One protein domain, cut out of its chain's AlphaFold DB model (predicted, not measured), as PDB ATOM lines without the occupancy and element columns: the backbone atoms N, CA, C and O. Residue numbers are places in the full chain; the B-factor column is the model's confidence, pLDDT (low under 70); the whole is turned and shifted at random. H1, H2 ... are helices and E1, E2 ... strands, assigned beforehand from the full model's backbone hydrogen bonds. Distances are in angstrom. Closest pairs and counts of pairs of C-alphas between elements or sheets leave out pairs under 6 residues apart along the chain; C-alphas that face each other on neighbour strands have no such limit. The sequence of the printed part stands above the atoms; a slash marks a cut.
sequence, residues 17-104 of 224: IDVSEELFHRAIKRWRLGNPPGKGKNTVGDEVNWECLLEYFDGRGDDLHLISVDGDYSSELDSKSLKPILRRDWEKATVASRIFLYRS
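AT A GLANCE: This is residues 17 to 104 of the 224 residues of the protein "PIN_12 domain-containing protein" of Ruegeria marisrubri (UniProt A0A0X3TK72). Helix H2 runs through the middle of a compact body, with H1 crossing it steeply on one side and, on the other, H3 and a small ribbon of two parallel strands, E1 and E2. Much of the rest is loop, and under half of the residues, 42 of 88, are in named elements. Along the printed part come H1, H2, E1, H3 and E2; the class is mostly helix. The radius of gyration of the C-alphas is 12.5 A, and the spans are 31 by 30 by 21 A.

HOW THE PARTS SIT: Start with H1, residues 21 to 32, and H2, residues 45 to 56: they touch, closest at the C-alphas of Ala 27 and Glu 47, 4.7 A. They run opposite ways at a steep tilt of 51 degrees, and H2 touches H1 with residues 47 to 52 alone. With residues 54 to 55 alone H2 touches H3, residues 84 to 93, closest at the C-alphas of Leu 54 and Ala 93, 5.9 A; they run the same way at a shallow tilt of 32 degrees, only just short of steep. E1, residues 64 to 67, and E2, residues 99 to 102, are parallel neighbours at 21 degrees; look for N 66 and O 100, 2.8 A, within hydrogen-bond range. E1, H3 and E2 form a strand-helix-strand unit, two parallel strands with a helix between, its crossover right-handed. H1 and H3 are apart. In H1, H2 and H3 every O i to N i+4 pair is within hydrogen-bond range.

IN THESE COORDINATES: Find C-alpha 21 at (-26.129, -5.309, -25.113), where H1 begins its 16.3 A. H2 measures 16.4 A, E1 9.6 A and H3 14.4 A. E2, 10.2 A, ends at C-alpha 102, (-21.925, -31.553, -12.252).

THE WHOLE: The C-alphas of Asn 42 and Gly 61, 36.2 A, are the two farthest apart. The printed part has no cut; the links H1 to H2 and E1 to H3 are long. Confidence is under 70 at residues 40 to 41 and 59 to 61.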
ATOM      1  N   ILE A  17     -27.913 -11.747 -12.780       86.88
ATOM      2  CA  ILE A  17     -26.934 -11.143 -13.677       86.88
ATOM      3  C   ILE A  17     -27.667 -10.454 -14.829       86.88
ATOM      4  O   ILE A  17     -28.324 -11.116 -15.636       86.88
ATOM      5  N   ASP A  18     -27.521  -9.132 -14.935       88.94
ATOM      6  CA  ASP A  18     -28.118  -8.371 -16.031       88.94
ATOM      7  C   ASP A  18     -27.354  -8.579 -17.348       88.94
ATOM      8  O   ASP A  18     -26.116  -8.539 -17.402       88.94
ATOM      9  N   VAL A  19     -28.110  -8.790 -18.426       92.31
ATOM     10  CA  VAL A  19     -27.580  -9.080 -19.761       92.31
ATOM     11  C   VAL A  19     -27.472  -7.775 -20.540       92.31
ATOM     12  O   VAL A  19     -28.434  -7.325 -21.165       92.31
ATOM     13  N   SER A  20     -26.279  -7.179 -20.540       92.94
ATOM     14  CA  SER A  20     -26.012  -5.977 -21.336       92.94
ATOM     15  C   SER A  20     -26.033  -6.254 -22.845       92.94
ATOM     16  O   SER A  20     -25.843  -7.390 -23.300       92.94
ATOM     17  N   GLU A  21     -26.207  -5.201 -23.651       94.88
ATOM     18  CA  GLU A  21     -26.129  -5.309 -25.113       94.88
ATOM     19  C   GLU A  21     -24.761  -5.835 -25.571       94.88
ATOM     20  O   GLU A  21     -24.677  -6.634 -26.507       94.88
ATOM     21  N   GLU A  22     -23.672  -5.436 -24.911       94.50
ATOM     22  CA  GLU A  22     -22.319  -5.905 -25.214       94.50
ATOM     23  C   GLU A  22     -22.179  -7.410 -24.986       94.50
ATOM     24  O   GLU A  22     -21.625  -8.120 -25.832       94.50
ATOM     25  N   LEU A  23     -22.707  -7.905 -23.867       94.38
ATOM     26  CA  LEU A  23     -22.682  -9.320 -23.515       94.38
ATOM     27  C   LEU A  23     -23.511 -10.130 -24.510       94.38
ATOM     28  O   LEU A  23     -23.034 -11.129 -25.058       94.38
ATOM     29  N   PHE A  24     -24.704  -9.639 -24.844       95.56
ATOM     30  CA  PHE A  24     -25.545 -10.242 -25.868       95.56
ATOM     31  C   PHE A  24     -24.838 -10.295 -27.232       95.56
ATOM     32  O   PHE A  24     -24.852 -11.326 -27.909       95.56
ATOM     33  N   HIS A  25     -24.128  -9.235 -27.631       96.31
ATOM     34  CA  HIS A  25     -23.332  -9.237 -28.861       96.31
ATOM     35  C   HIS A  25     -22.193 -10.268 -28.837       96.31
ATOM     36  O   HIS A  25     -21.937 -10.915 -29.862       96.31
ATOM     37  N   ARG A  26     -21.516 -10.466 -27.696       95.38
ATOM     38  CA  ARG A  26     -20.504 -11.529 -27.554       95.38
ATOM     39  C   ARG A  26     -21.126 -12.916 -27.688       95.38
ATOM     40  O   ARG A  26     -20.582 -13.738 -28.430       95.38
ATOM     41  N   ALA A  27     -22.288 -13.141 -27.082       94.88
ATOM     42  CA  ALA A  27     -23.027 -14.396 -27.197       94.88
ATOM     43  C   ALA A  27     -23.433 -14.688 -28.654       94.88
ATOM     44  O   ALA A  27     -23.166 -15.769 -29.178       94.88
ATOM     45  N   ILE A  28     -23.961 -13.689 -29.372       94.38
ATOM     46  CA  ILE A  28     -24.292 -13.804 -30.803       94.38
ATOM     47  C   ILE A  28     -23.050 -14.135 -31.638       94.38
ATOM     48  O   ILE A  28     -23.112 -14.954 -32.558       94.38
ATOM     49  N   LYS A  29     -21.905 -13.511 -31.336       94.50
ATOM     50  CA  LYS A  29     -20.638 -13.802 -32.017       94.50
ATOM     51  C   LYS A  29     -20.179 -15.239 -31.752       94.50
ATOM     52  O   LYS A  29     -19.776 -15.909 -32.700       94.50
ATOM     53  N   ARG A  30     -20.249 -15.714 -30.503       93.38
ATOM     54  CA  ARG A  30     -19.925 -17.096 -30.106       93.38
ATOM     55  C   ARG A  30     -20.779 -18.100 -30.881       93.38
ATOM     56  O   ARG A  30     -20.218 -18.966 -31.553       93.38
ATOM     57  N   TRP A  31     -22.095 -17.892 -30.885       93.44
ATOM     58  CA  TRP A  31     -23.061 -18.711 -31.618       93.44
ATOM     59  C   TRP A  31     -22.762 -18.758 -33.123       93.44
ATOM     60  O   TRP A  31     -22.634 -19.833 -33.706       93.44
ATOM     61  N   ARG A  32     -22.559 -17.595 -33.764       91.25
ATOM     62  CA  ARG A  32     -22.254 -17.514 -35.208       91.25
ATOM     63  C   ARG A  32     -20.948 -18.202 -35.598       91.25
ATOM     64  O   ARG A  32     -20.820 -18.646 -36.736       91.25
ATOM     65  N   LEU A  33     -19.982 -18.262 -34.684       91.56
ATOM     66  CA  LEU A  33     -18.717 -18.970 -34.886       91.56
ATOM     67  C   LEU A  33     -18.826 -20.477 -34.600       91.56
ATOM     68  O   LEU A  33     -17.869 -21.200 -34.867       91.56
ATOM     69  N   GLY A  34     -19.962 -20.952 -34.077       89.50
ATOM     70  CA  GLY A  34     -20.153 -22.346 -33.676       89.50
ATOM     71  C   GLY A  34     -19.330 -22.738 -32.448       89.50
ATOM     72  O   GLY A  34     -19.003 -23.911 -32.273       89.50
ATOM     73  N   ASN A  35     -18.950 -21.761 -31.621       91.06
ATOM     74  CA  ASN A  35     -18.228 -22.020 -30.384       91.06
ATOM     75  C   ASN A  35     -19.222 -22.475 -29.302       91.06
ATOM     76  O   ASN A  35     -20.270 -21.850 -29.171       91.06
ATOM     77  N   PRO A  36     -18.896 -23.503 -28.498       91.31
ATOM     78  CA  PRO A  36     -19.755 -23.930 -27.395       91.31
ATOM     79  C   PRO A  36     -19.855 -22.843 -26.304       91.31
ATOM     80  O   PRO A  36     -18.978 -21.976 -26.253       91.31
ATOM     81  N   PRO A  37     -20.810 -22.938 -25.360       92.31
ATOM     82  CA  PRO A  37     -21.906 -23.909 -25.338       92.31
ATOM     83  C   PRO A  37     -22.984 -23.533 -26.364       92.31
ATOM     84  O   PRO A  37     -22.934 -22.458 -26.945       92.31
ATOM     85  N   GLY A  38     -23.918 -24.446 -26.604       84.62
ATOM     86  CA  GLY A  38     -24.958 -24.333 -27.618       84.62
ATOM     87  C   GLY A  38     -24.742 -25.248 -28.827       84.62
ATOM     88  O   GLY A  38     -23.632 -25.671 -29.175       84.62
ATOM     89  N   LYS A  39     -25.850 -25.549 -29.499       71.38
ATOM     90  CA  LYS A  39     -25.923 -26.222 -30.803       71.38
ATOM     91  C   LYS A  39     -26.657 -25.302 -31.753       71.38
ATOM     92  O   LYS A  39     -27.640 -24.716 -31.325       71.38
ATOM     93  N   GLY A  40     -26.222 -25.245 -33.019       64.75
ATOM     94  CA  GLY A  40     -26.673 -24.345 -34.102       64.75
ATOM     95  C   GLY A  40     -28.187 -24.250 -34.360       64.75
ATOM     96  O   GLY A  40     -28.669 -24.566 -35.443       64.75
ATOM     97  N   LYS A  41     -28.932 -23.801 -33.357       68.62
ATOM     98  CA  LYS A  41     -30.366 -23.539 -33.299       68.62
ATOM     99  C   LYS A  41     -30.573 -22.027 -33.274       68.62
ATOM    100  O   LYS A  41     -29.648 -21.279 -32.989       68.62
ATOM    101  N   ASN A  42     -31.799 -21.576 -33.514       75.94
ATOM    102  CA  ASN A  42     -32.178 -20.154 -33.534       75.94
ATOM    103  C   ASN A  42     -32.205 -19.477 -32.140       75.94
ATOM    104  O   ASN A  42     -32.914 -18.493 -31.958       75.94
ATOM    105  N   THR A  43     -31.497 -20.015 -31.145       88.12
ATOM    106  CA  THR A  43     -31.488 -19.542 -29.754       88.12
ATOM    107  C   THR A  43     -30.053 -19.380 -29.279       88.12
ATOM    108  O   THR A  43     -29.221 -20.204 -29.638       88.12
ATOM    109  N   VAL A  44     -29.799 -18.369 -28.444       91.44
ATOM    110  CA  VAL A  44     -28.456 -18.042 -27.925       91.44
ATOM    111  C   VAL A  44     -28.360 -18.099 -26.396       91.44
ATOM    112  O   VAL A  44     -27.527 -17.434 -25.792       91.44
ATOM    113  N   GLY A  45     -29.281 -18.816 -25.745       91.81
ATOM    114  CA  GLY A  45     -29.408 -18.803 -24.284       91.81
ATOM    115  C   GLY A  45     -28.175 -19.353 -23.565       91.81
ATOM    116  O   GLY A  45     -27.713 -18.750 -22.603       91.81
ATOM    117  N   ASP A  46     -27.607 -20.453 -24.060       92.88
ATOM    118  CA  ASP A  46     -26.398 -21.035 -23.473       92.88
ATOM    119  C   ASP A  46     -25.180 -20.137 -23.674       92.88
ATOM    120  O   ASP A  46     -24.371 -19.953 -22.764       92.88
ATOM    121  N   GLU A  47     -25.069 -19.528 -24.851       95.00
ATOM    122  CA  GLU A  47     -24.021 -18.570 -25.160       95.00
ATOM    123  C   GLU A  47     -24.115 -17.338 -24.256       95.00
ATOM    124  O   GLU A  47     -23.086 -16.880 -23.762       95.00
ATOM    125  N   VAL A  48     -25.326 -16.827 -24.001       95.00
ATOM    126  CA  VAL A  48     -25.558 -15.715 -23.067       95.00
ATOM    127  C   VAL A  48     -25.157 -16.117 -21.650       95.00
ATOM    128  O   VAL A  48     -24.342 -15.424 -21.051       95.00
ATOM    129  N   ASN A  49     -25.640 -17.256 -21.143       93.31
ATOM    130  CA  ASN A  49     -25.295 -17.736 -19.800       93.31
ATOM    131  C   ASN A  49     -23.779 -17.855 -19.614       93.31
ATOM    132  O   ASN A  49     -23.233 -17.448 -18.591       93.31
ATOM    133  N   TRP A  50     -23.080 -18.382 -20.616       94.56
ATOM    134  CA  TRP A  50     -21.633 -18.526 -20.558       94.56
ATOM    135  C   TRP A  50     -20.892 -17.186 -20.590       94.56
ATOM    136  O   TRP A  50     -19.970 -16.982 -19.807       94.56
ATOM    137  N   GLU A  51     -21.297 -16.251 -21.452       95.12
ATOM    138  CA  GLU A  51     -20.700 -14.910 -21.491       95.12
ATOM    139  C   GLU A  51     -20.998 -14.095 -20.219       95.12
ATOM    140  O   GLU A  51     -20.160 -13.285 -19.825       95.12
ATOM    141  N   CYS A  52     -22.127 -14.344 -19.542       92.81
ATOM    142  CA  CYS A  52     -22.412 -13.826 -18.199       92.81
ATOM    143  C   CYS A  52     -21.418 -14.346 -17.171       92.81
ATOM    144  O   CYS A  52     -20.816 -13.548 -16.453       92.81
ATOM    145  N   LEU A  53     -21.194 -15.660 -17.137       91.50
ATOM    146  CA  LEU A  53     -20.243 -16.268 -16.208       91.50
ATOM    147  C   LEU A  53     -18.823 -15.722 -16.402       91.50
ATOM    148  O   LEU A  53     -18.139 -15.465 -15.420       91.50
ATOM    149  N   LEU A  54     -18.385 -15.518 -17.649       91.56
ATOM    150  CA  LEU A  54     -17.046 -14.992 -17.943       91.56
ATOM    151  C   LEU A  54     -16.866 -13.508 -17.590       91.56
ATOM    152  O   LEU A  54     -15.741 -13.095 -17.329       91.56
ATOM    153  N   GLU A  55     -17.929 -12.702 -17.641       89.75
ATOM    154  CA  GLU A  55     -17.862 -11.265 -17.340       89.75
ATOM    155  C   GLU A  55     -17.944 -10.992 -15.838       89.75
ATOM    156  O   GLU A  55     -17.160 -10.211 -15.306       89.75
ATOM    157  N   TYR A  56     -18.907 -11.621 -15.162       84.44
ATOM    158  CA  TYR A  56     -19.235 -11.289 -13.776       84.44
ATOM    159  C   TYR A  56     -18.362 -12.021 -12.762       84.44
ATOM    160  O   TYR A  56     -18.166 -11.531 -11.651       84.44
ATOM    161  N   PHE A  57     -17.815 -13.179 -13.127       81.12
ATOM    162  CA  PHE A  57     -16.971 -13.937 -12.221       81.12
ATOM    163  C   PHE A  57     -15.503 -13.563 -12.424       81.12
ATOM    164  O   PHE A  57     -14.841 -14.037 -13.345       81.12
ATOM    165  N   ASP A  58     -14.966 -12.725 -11.537       73.00
ATOM    166  CA  ASP A  58     -13.562 -12.299 -11.602       73.00
ATOM    167  C   ASP A  58     -12.574 -13.363 -11.076       73.00
ATOM    168  O   ASP A  58     -11.354 -13.237 -11.228       73.00
ATOM    169  N   GLY A  59     -13.105 -14.443 -10.493       63.94
ATOM    170  CA  GLY A  59     -12.362 -15.628 -10.087       63.94
ATOM    171  C   GLY A  59     -11.335 -15.394  -8.989       63.94
ATOM    172  O   GLY A  59     -10.401 -16.186  -8.881       63.94
ATOM    173  N   ARG A  60     -11.470 -14.337  -8.176       66.00
ATOM    174  CA  ARG A  60     -10.538 -14.053  -7.072       66.00
ATOM    175  C   ARG A  60     -10.693 -15.043  -5.913       66.00
ATOM    176  O   ARG A  60     -11.160 -14.691  -4.837       66.00
ATOM    177  N   GLY A  61     -10.208 -16.263  -6.123       62.94
ATOM    178  CA  GLY A  61     -10.008 -17.281  -5.091       62.94
ATOM    179  C   GLY A  61     -11.072 -18.374  -5.023       62.94
ATOM    180  O   GLY A  61     -10.803 -19.401  -4.403       62.94
ATOM    181  N   ASP A  62     -12.211 -18.204  -5.696       81.50
ATOM    182  CA  ASP A  62     -13.302 -19.178  -5.665       81.50
ATOM    183  C   ASP A  62     -13.346 -20.032  -6.937       81.50
ATOM    184  O   ASP A  62     -13.210 -19.542  -8.062       81.50
ATOM    185  N   ASP A  63     -13.539 -21.337  -6.757       89.50
ATOM    186  CA  ASP A  63     -13.767 -22.282  -7.848       89.50
ATOM    187  C   ASP A  63     -15.242 -22.207  -8.303       89.50
ATOM    188  O   ASP A  63     -16.159 -22.198  -7.481       89.50
ATOM    189  N   LEU A  64     -15.499 -22.204  -9.617       90.62
ATOM    190  CA  LEU A  64     -16.861 -22.261 -10.158       90.62
ATOM    191  C   LEU A  64     -17.359 -23.709 -10.229       90.62
ATOM    192  O   LEU A  64     -16.753 -24.577 -10.865       90.62
ATOM    193  N   HIS A  65     -18.534 -23.957  -9.654       91.81
ATOM    194  CA  HIS A  65     -19.244 -25.229  -9.757       91.81
ATOM    195  C   HIS A  65     -20.462 -25.091 -10.677       91.81
ATOM    196  O   HIS A  65     -21.537 -24.671 -10.259       91.81
ATOM    197  N   LEU A  66     -20.297 -25.468 -11.944       92.44
ATOM    198  CA  LEU A  66     -21.357 -25.449 -12.946       92.44
ATOM    199  C   LEU A  66     -22.228 -26.706 -12.824       92.44
ATOM    200  O   LEU A  66     -21.734 -27.828 -12.948       92.44
ATOM    201  N   ILE A  67     -23.535 -26.531 -12.633       92.25
ATOM    202  CA  ILE A  67     -24.504 -27.629 -12.557       92.25
ATOM    203  C   ILE A  67     -25.373 -27.578 -13.810       92.25
ATOM    204  O   ILE A  67     -26.151 -26.648 -13.989       92.25
ATOM    205  N   SER A  68     -25.241 -28.569 -14.691       90.81
ATOM    206  CA  SER A  68     -26.018 -28.613 -15.930       90.81
ATOM    207  C   SER A  68     -26.270 -30.038 -16.408       90.81
ATOM    208  O   SER A  68     -25.358 -30.868 -16.494       90.81
ATOM    209  N   VAL A  69     -27.527 -30.302 -16.774       87.94
ATOM    210  CA  VAL A  69     -27.956 -31.507 -17.503       87.94
ATOM    211  C   VAL A  69     -27.748 -31.326 -19.013       87.94
ATOM    212  O   VAL A  69     -27.793 -32.302 -19.763       87.94
ATOM    213  N   ASP A  70     -27.452 -30.120 -19.495       84.50
ATOM    214  CA  ASP A  70     -27.216 -29.907 -20.919       84.50
ATOM    215  C   ASP A  70     -25.863 -30.499 -21.339       84.50
ATOM    216  O   ASP A  70     -24.831 -30.309 -20.690       84.50
ATOM    217  N   GLY A  71     -25.875 -31.291 -22.408       86.00
ATOM    218  CA  GLY A  71     -24.672 -31.889 -22.973       86.00
ATOM    219  C   GLY A  71     -23.758 -30.868 -23.652       86.00
ATOM    220  O   GLY A  71     -22.586 -31.168 -23.886       86.00
ATOM    221  N   ASP A  72     -24.252 -29.667 -23.941       89.56
ATOM    222  CA  ASP A  72     -23.529 -28.650 -24.704       89.56
ATOM    223  C   ASP A  72     -22.332 -28.054 -23.938       89.56
ATOM    224  O   ASP A  72     -21.348 -27.631 -24.551       89.56
ATOM    225  N   TYR A  73     -22.339 -28.147 -22.606       91.56
ATOM    226  CA  TYR A  73     -21.192 -27.823 -21.748       91.56
ATOM    227  C   TYR A  73     -20.214 -29.000 -21.592       91.56
ATOM    228  O   TYR A  73     -19.043 -28.808 -21.252       91.56
ATOM    229  N   SER A  74     -20.670 -30.225 -21.856       92.25
ATOM    230  CA  SER A  74     -19.924 -31.456 -21.581       92.25
ATOM    231  C   SER A  74     -19.092 -31.953 -22.769       92.25
ATOM    232  O   SER A  74     -19.427 -31.759 -23.945       92.25
ATOM    233  N   SER A  75     -17.969 -32.600 -22.466       88.62
ATOM    234  CA  SER A  75     -17.142 -33.287 -23.454       88.62
ATOM    235  C   SER A  75     -17.881 -34.486 -24.045       88.62
ATOM    236  O   SER A  75     -18.621 -35.184 -23.358       88.62
ATOM    237  N   GLU A  76     -17.630 -34.762 -25.321       86.94
ATOM    238  CA  GLU A  76     -18.200 -35.923 -26.017       86.94
ATOM    239  C   GLU A  76     -17.595 -37.247 -25.533       86.94
ATOM    240  O   GLU A  76     -18.234 -38.290 -25.633       86.94
ATOM    241  N   LEU A  77     -16.372 -37.202 -24.992       87.44
ATOM    242  CA  LEU A  77     -15.657 -38.378 -24.485       87.44
ATOM    243  C   LEU A  77     -15.975 -38.682 -23.017       87.44
ATOM    244  O   LEU A  77     -15.914 -39.835 -22.600       87.44
ATOM    245  N   ASP A  78     -16.292 -37.651 -22.236       86.69
ATOM    246  CA  ASP A  78     -16.647 -37.775 -20.826       86.69
ATOM    247  C   ASP A  78     -17.673 -36.701 -20.468       86.69
ATOM    248  O   ASP A  78     -17.337 -35.521 -20.323       86.69
ATOM    249  N   SER A  79     -18.920 -37.129 -20.288       83.12
ATOM    250  CA  SER A  79     -20.052 -36.254 -19.978       83.12
ATOM    251  C   SER A  79     -19.927 -35.540 -18.631       83.12
ATOM    252  O   SER A  79     -20.664 -34.586 -18.383       83.12
ATOM    253  N   LYS A  80     -18.999 -35.962 -17.764       84.25
ATOM    254  CA  LYS A  80     -18.687 -35.292 -16.492       84.25
ATOM    255  C   LYS A  80     -17.598 -34.235 -16.625       84.25
ATOM    256  O   LYS A  80     -17.378 -33.452 -15.706       84.25
ATOM    257  N   SER A  81     -16.914 -34.197 -17.761       89.44
ATOM    258  CA  SER A  81     -15.871 -33.216 -18.024       89.44
ATOM    259  C   SER A  81     -16.413 -32.059 -18.856       89.44
ATOM    260  O   SER A  81     -17.172 -32.246 -19.807       89.44
ATOM    261  N   LEU A  82     -16.001 -30.843 -18.507       93.75
ATOM    262  CA  LEU A  82     -16.285 -29.652 -19.300       93.75
ATOM    263  C   LEU A  82     -15.548 -29.718 -20.650       93.75
ATOM    264  O   LEU A  82     -14.392 -30.152 -20.700       93.75
ATOM    265  N   LYS A  83     -16.175 -29.232 -21.732       93.75
ATOM    266  CA  LYS A  83     -15.512 -29.114 -23.042       93.75
ATOM    267  C   LYS A  83     -14.184 -28.340 -22.921       93.75
ATOM    268  O   LYS A  83     -14.152 -27.286 -22.281       93.75
ATOM    269  N   PRO A  84     -13.099 -28.780 -23.592       92.31
ATOM    270  CA  PRO A  84     -11.792 -28.121 -23.497       92.31
ATOM    271  C   PRO A  84     -11.794 -26.634 -23.877       92.31
ATOM    272  O   PRO A  84     -11.056 -25.853 -23.283       92.31
ATOM    273  N   ILE A  85     -12.633 -26.229 -24.840       92.62
ATOM    274  CA  ILE A  85     -12.766 -24.821 -25.253       92.62
ATOM    275  C   ILE A  85     -13.328 -23.971 -24.108       92.62
ATOM    276  O   ILE A  85     -12.764 -22.927 -23.806       92.62
ATOM    277  N   LEU A  86     -14.372 -24.448 -23.425       94.50
ATOM    278  CA  LEU A  86     -14.984 -23.744 -22.295       94.50
ATOM    279  C   LEU A  86     -14.023 -23.637 -21.116       94.50
ATOM    280  O   LEU A  86     -13.870 -22.574 -20.529       94.50
ATOM    281  N   ARG A  87     -13.294 -24.717 -20.816       93.12
ATOM    282  CA  ARG A  87     -12.240 -24.684 -19.796       93.12
ATOM    283  C   ARG A  87     -11.197 -23.614 -20.115       93.12
ATOM    284  O   ARG A  87     -10.846 -22.821 -19.251       93.12
ATOM    285  N   ARG A  88     -10.740 -23.561 -21.368       92.12
ATOM    286  CA  ARG A  88      -9.756 -22.573 -21.816       92.12
ATOM    287  C   ARG A  88     -10.300 -21.145 -21.766       92.12
ATOM    288  O   ARG A  88      -9.534 -20.227 -21.497       92.12
ATOM    289  N   ASP A  89     -11.574 -20.939 -22.082       93.25
ATOM    290  CA  ASP A  89     -12.212 -19.626 -21.971       93.25
ATOM    291  C   ASP A  89     -12.266 -19.175 -20.505       93.25
ATOM    292  O   ASP A  89     -11.879 -18.048 -20.206       93.25
ATOM    293  N   TRP A  90     -12.626 -20.081 -19.592       92.44
ATOM    294  CA  TRP A  90     -12.640 -19.827 -18.150       92.44
ATOM    295  C   TRP A  90     -11.259 -19.456 -17.600       92.44
ATOM    296  O   TRP A  90     -11.100 -18.435 -16.937       92.44
ATOM    297  N   GLU A  91     -10.239 -20.250 -17.928       89.31
ATOM    298  CA  GLU A  91      -8.848 -20.030 -17.501       89.31
ATOM    299  C   GLU A  91      -8.250 -18.722 -18.044       89.31
ATOM    300  O   GLU A  91      -7.270 -18.218 -17.502       89.31
ATOM    301  N   LYS A  92      -8.799 -18.178 -19.138       90.12
ATOM    302  CA  LYS A  92      -8.398 -16.865 -19.665       90.12
ATOM    303  C   LYS A  92      -9.111 -15.712 -18.973       90.12
ATOM    304  O   LYS A  92      -8.520 -14.642 -18.865       90.12
ATOM    305  N   ALA A  93     -10.378 -15.900 -18.612       88.00
ATOM    306  CA  ALA A  93     -11.194 -14.868 -17.981       88.00
ATOM    307  C   ALA A  93     -10.865 -14.707 -16.490       88.00
ATOM    308  O   ALA A  93     -10.929 -13.601 -15.965       88.00
ATOM    309  N   THR A  94     -10.459 -15.791 -15.828       84.56
ATOM    310  CA  THR A  94     -10.243 -15.834 -14.377       84.56
ATOM    311  C   THR A  94      -8.781 -16.077 -14.014       84.56
ATOM    312  O   THR A  94      -8.028 -16.712 -14.753       84.56
ATOM    313  N   VAL A  95      -8.360 -15.593 -12.843       79.12
ATOM    314  CA  VAL A  95      -7.011 -15.831 -12.312       79.12
ATOM    315  C   VAL A  95      -7.103 -16.777 -11.121       79.12
ATOM    316  O   VAL A  95      -7.660 -16.420 -10.095       79.12
ATOM    317  N   ALA A  96      -6.496 -17.961 -11.238       78.75
ATOM    318  CA  ALA A  96      -6.432 -18.965 -10.168       78.75
ATOM    319  C   ALA A  96      -7.789 -19.550  -9.708       78.75
ATOM    320  O   ALA A  96      -7.876 -20.067  -8.598       78.75
ATOM    321  N   SER A  97      -8.802 -19.552 -10.580       87.75
ATOM    322  CA  SER A  97     -10.083 -20.241 -10.370       87.75
ATOM    323  C   SER A  97     -10.194 -21.478 -11.265       87.75
ATOM    324  O   SER A  97      -9.870 -21.434 -12.456       87.75
ATOM    325  N   ARG A  98     -10.661 -22.602 -10.713       88.44
ATOM    326  CA  ARG A  98     -11.001 -23.805 -11.485       88.44
ATOM    327  C   ARG A  98     -12.500 -23.867 -11.727       88.44
ATOM    328  O   ARG A  98     -13.294 -23.369 -10.941       88.44
ATOM    329  N   ILE A  99     -12.878 -24.558 -12.798       91.81
ATOM    330  CA  ILE A  99     -14.274 -24.842 -13.123       91.81
ATOM    331  C   ILE A  99     -14.550 -26.348 -13.065       91.81
ATOM    332  O   ILE A  99     -13.814 -27.159 -13.640       91.81
ATOM    333  N   PHE A 100     -15.629 -26.719 -12.382       92.25
ATOM    334  CA  PHE A 100     -16.118 -28.089 -12.239       92.25
ATOM    335  C   PHE A 100     -17.517 -28.213 -12.842       92.25
ATOM    336  O   PHE A 100     -18.327 -27.305 -12.694       92.25
ATOM    337  N   LEU A 101     -17.808 -29.343 -13.491       94.31
ATOM    338  CA  LEU A 101     -19.121 -29.640 -14.063       94.31
ATOM    339  C   LEU A 101     -19.797 -30.768 -13.271       94.31
ATOM    340  O   LEU A 101     -19.196 -31.819 -13.059       94.31
ATOM    341  N   TYR A 102     -21.057 -30.564 -12.894       93.12
ATOM    342  CA  TYR A 102     -21.925 -31.553 -12.252       93.12
ATOM    343  C   TYR A 102     -23.188 -31.758 -13.079       93.12
ATOM    344  O   TYR A 102     -23.728 -30.812 -13.653       93.12
ATOM    345  N   ARG A 103     -23.697 -32.994 -13.115       89.69
ATOM    346  CA  ARG A 103     -24.900 -33.336 -13.893       89.69
ATOM    347  C   ARG A 103     -26.190 -33.193 -13.103       89.69
ATOM    348  O   ARG A 103     -27.270 -33.254 -13.677       89.69
ATOM    349  N   SER A 104     -26.089 -33.028 -11.789       87.06
ATOM    350  CA  SER A 104     -27.232 -32.789 -10.913       87.06
ATOM    351  C   SER A 104     -26.806 -32.062  -9.644       87.06
ATOM    352  O   SER A 104     -25.658 -32.169  -9.206       87.06
TER     353      SER A 104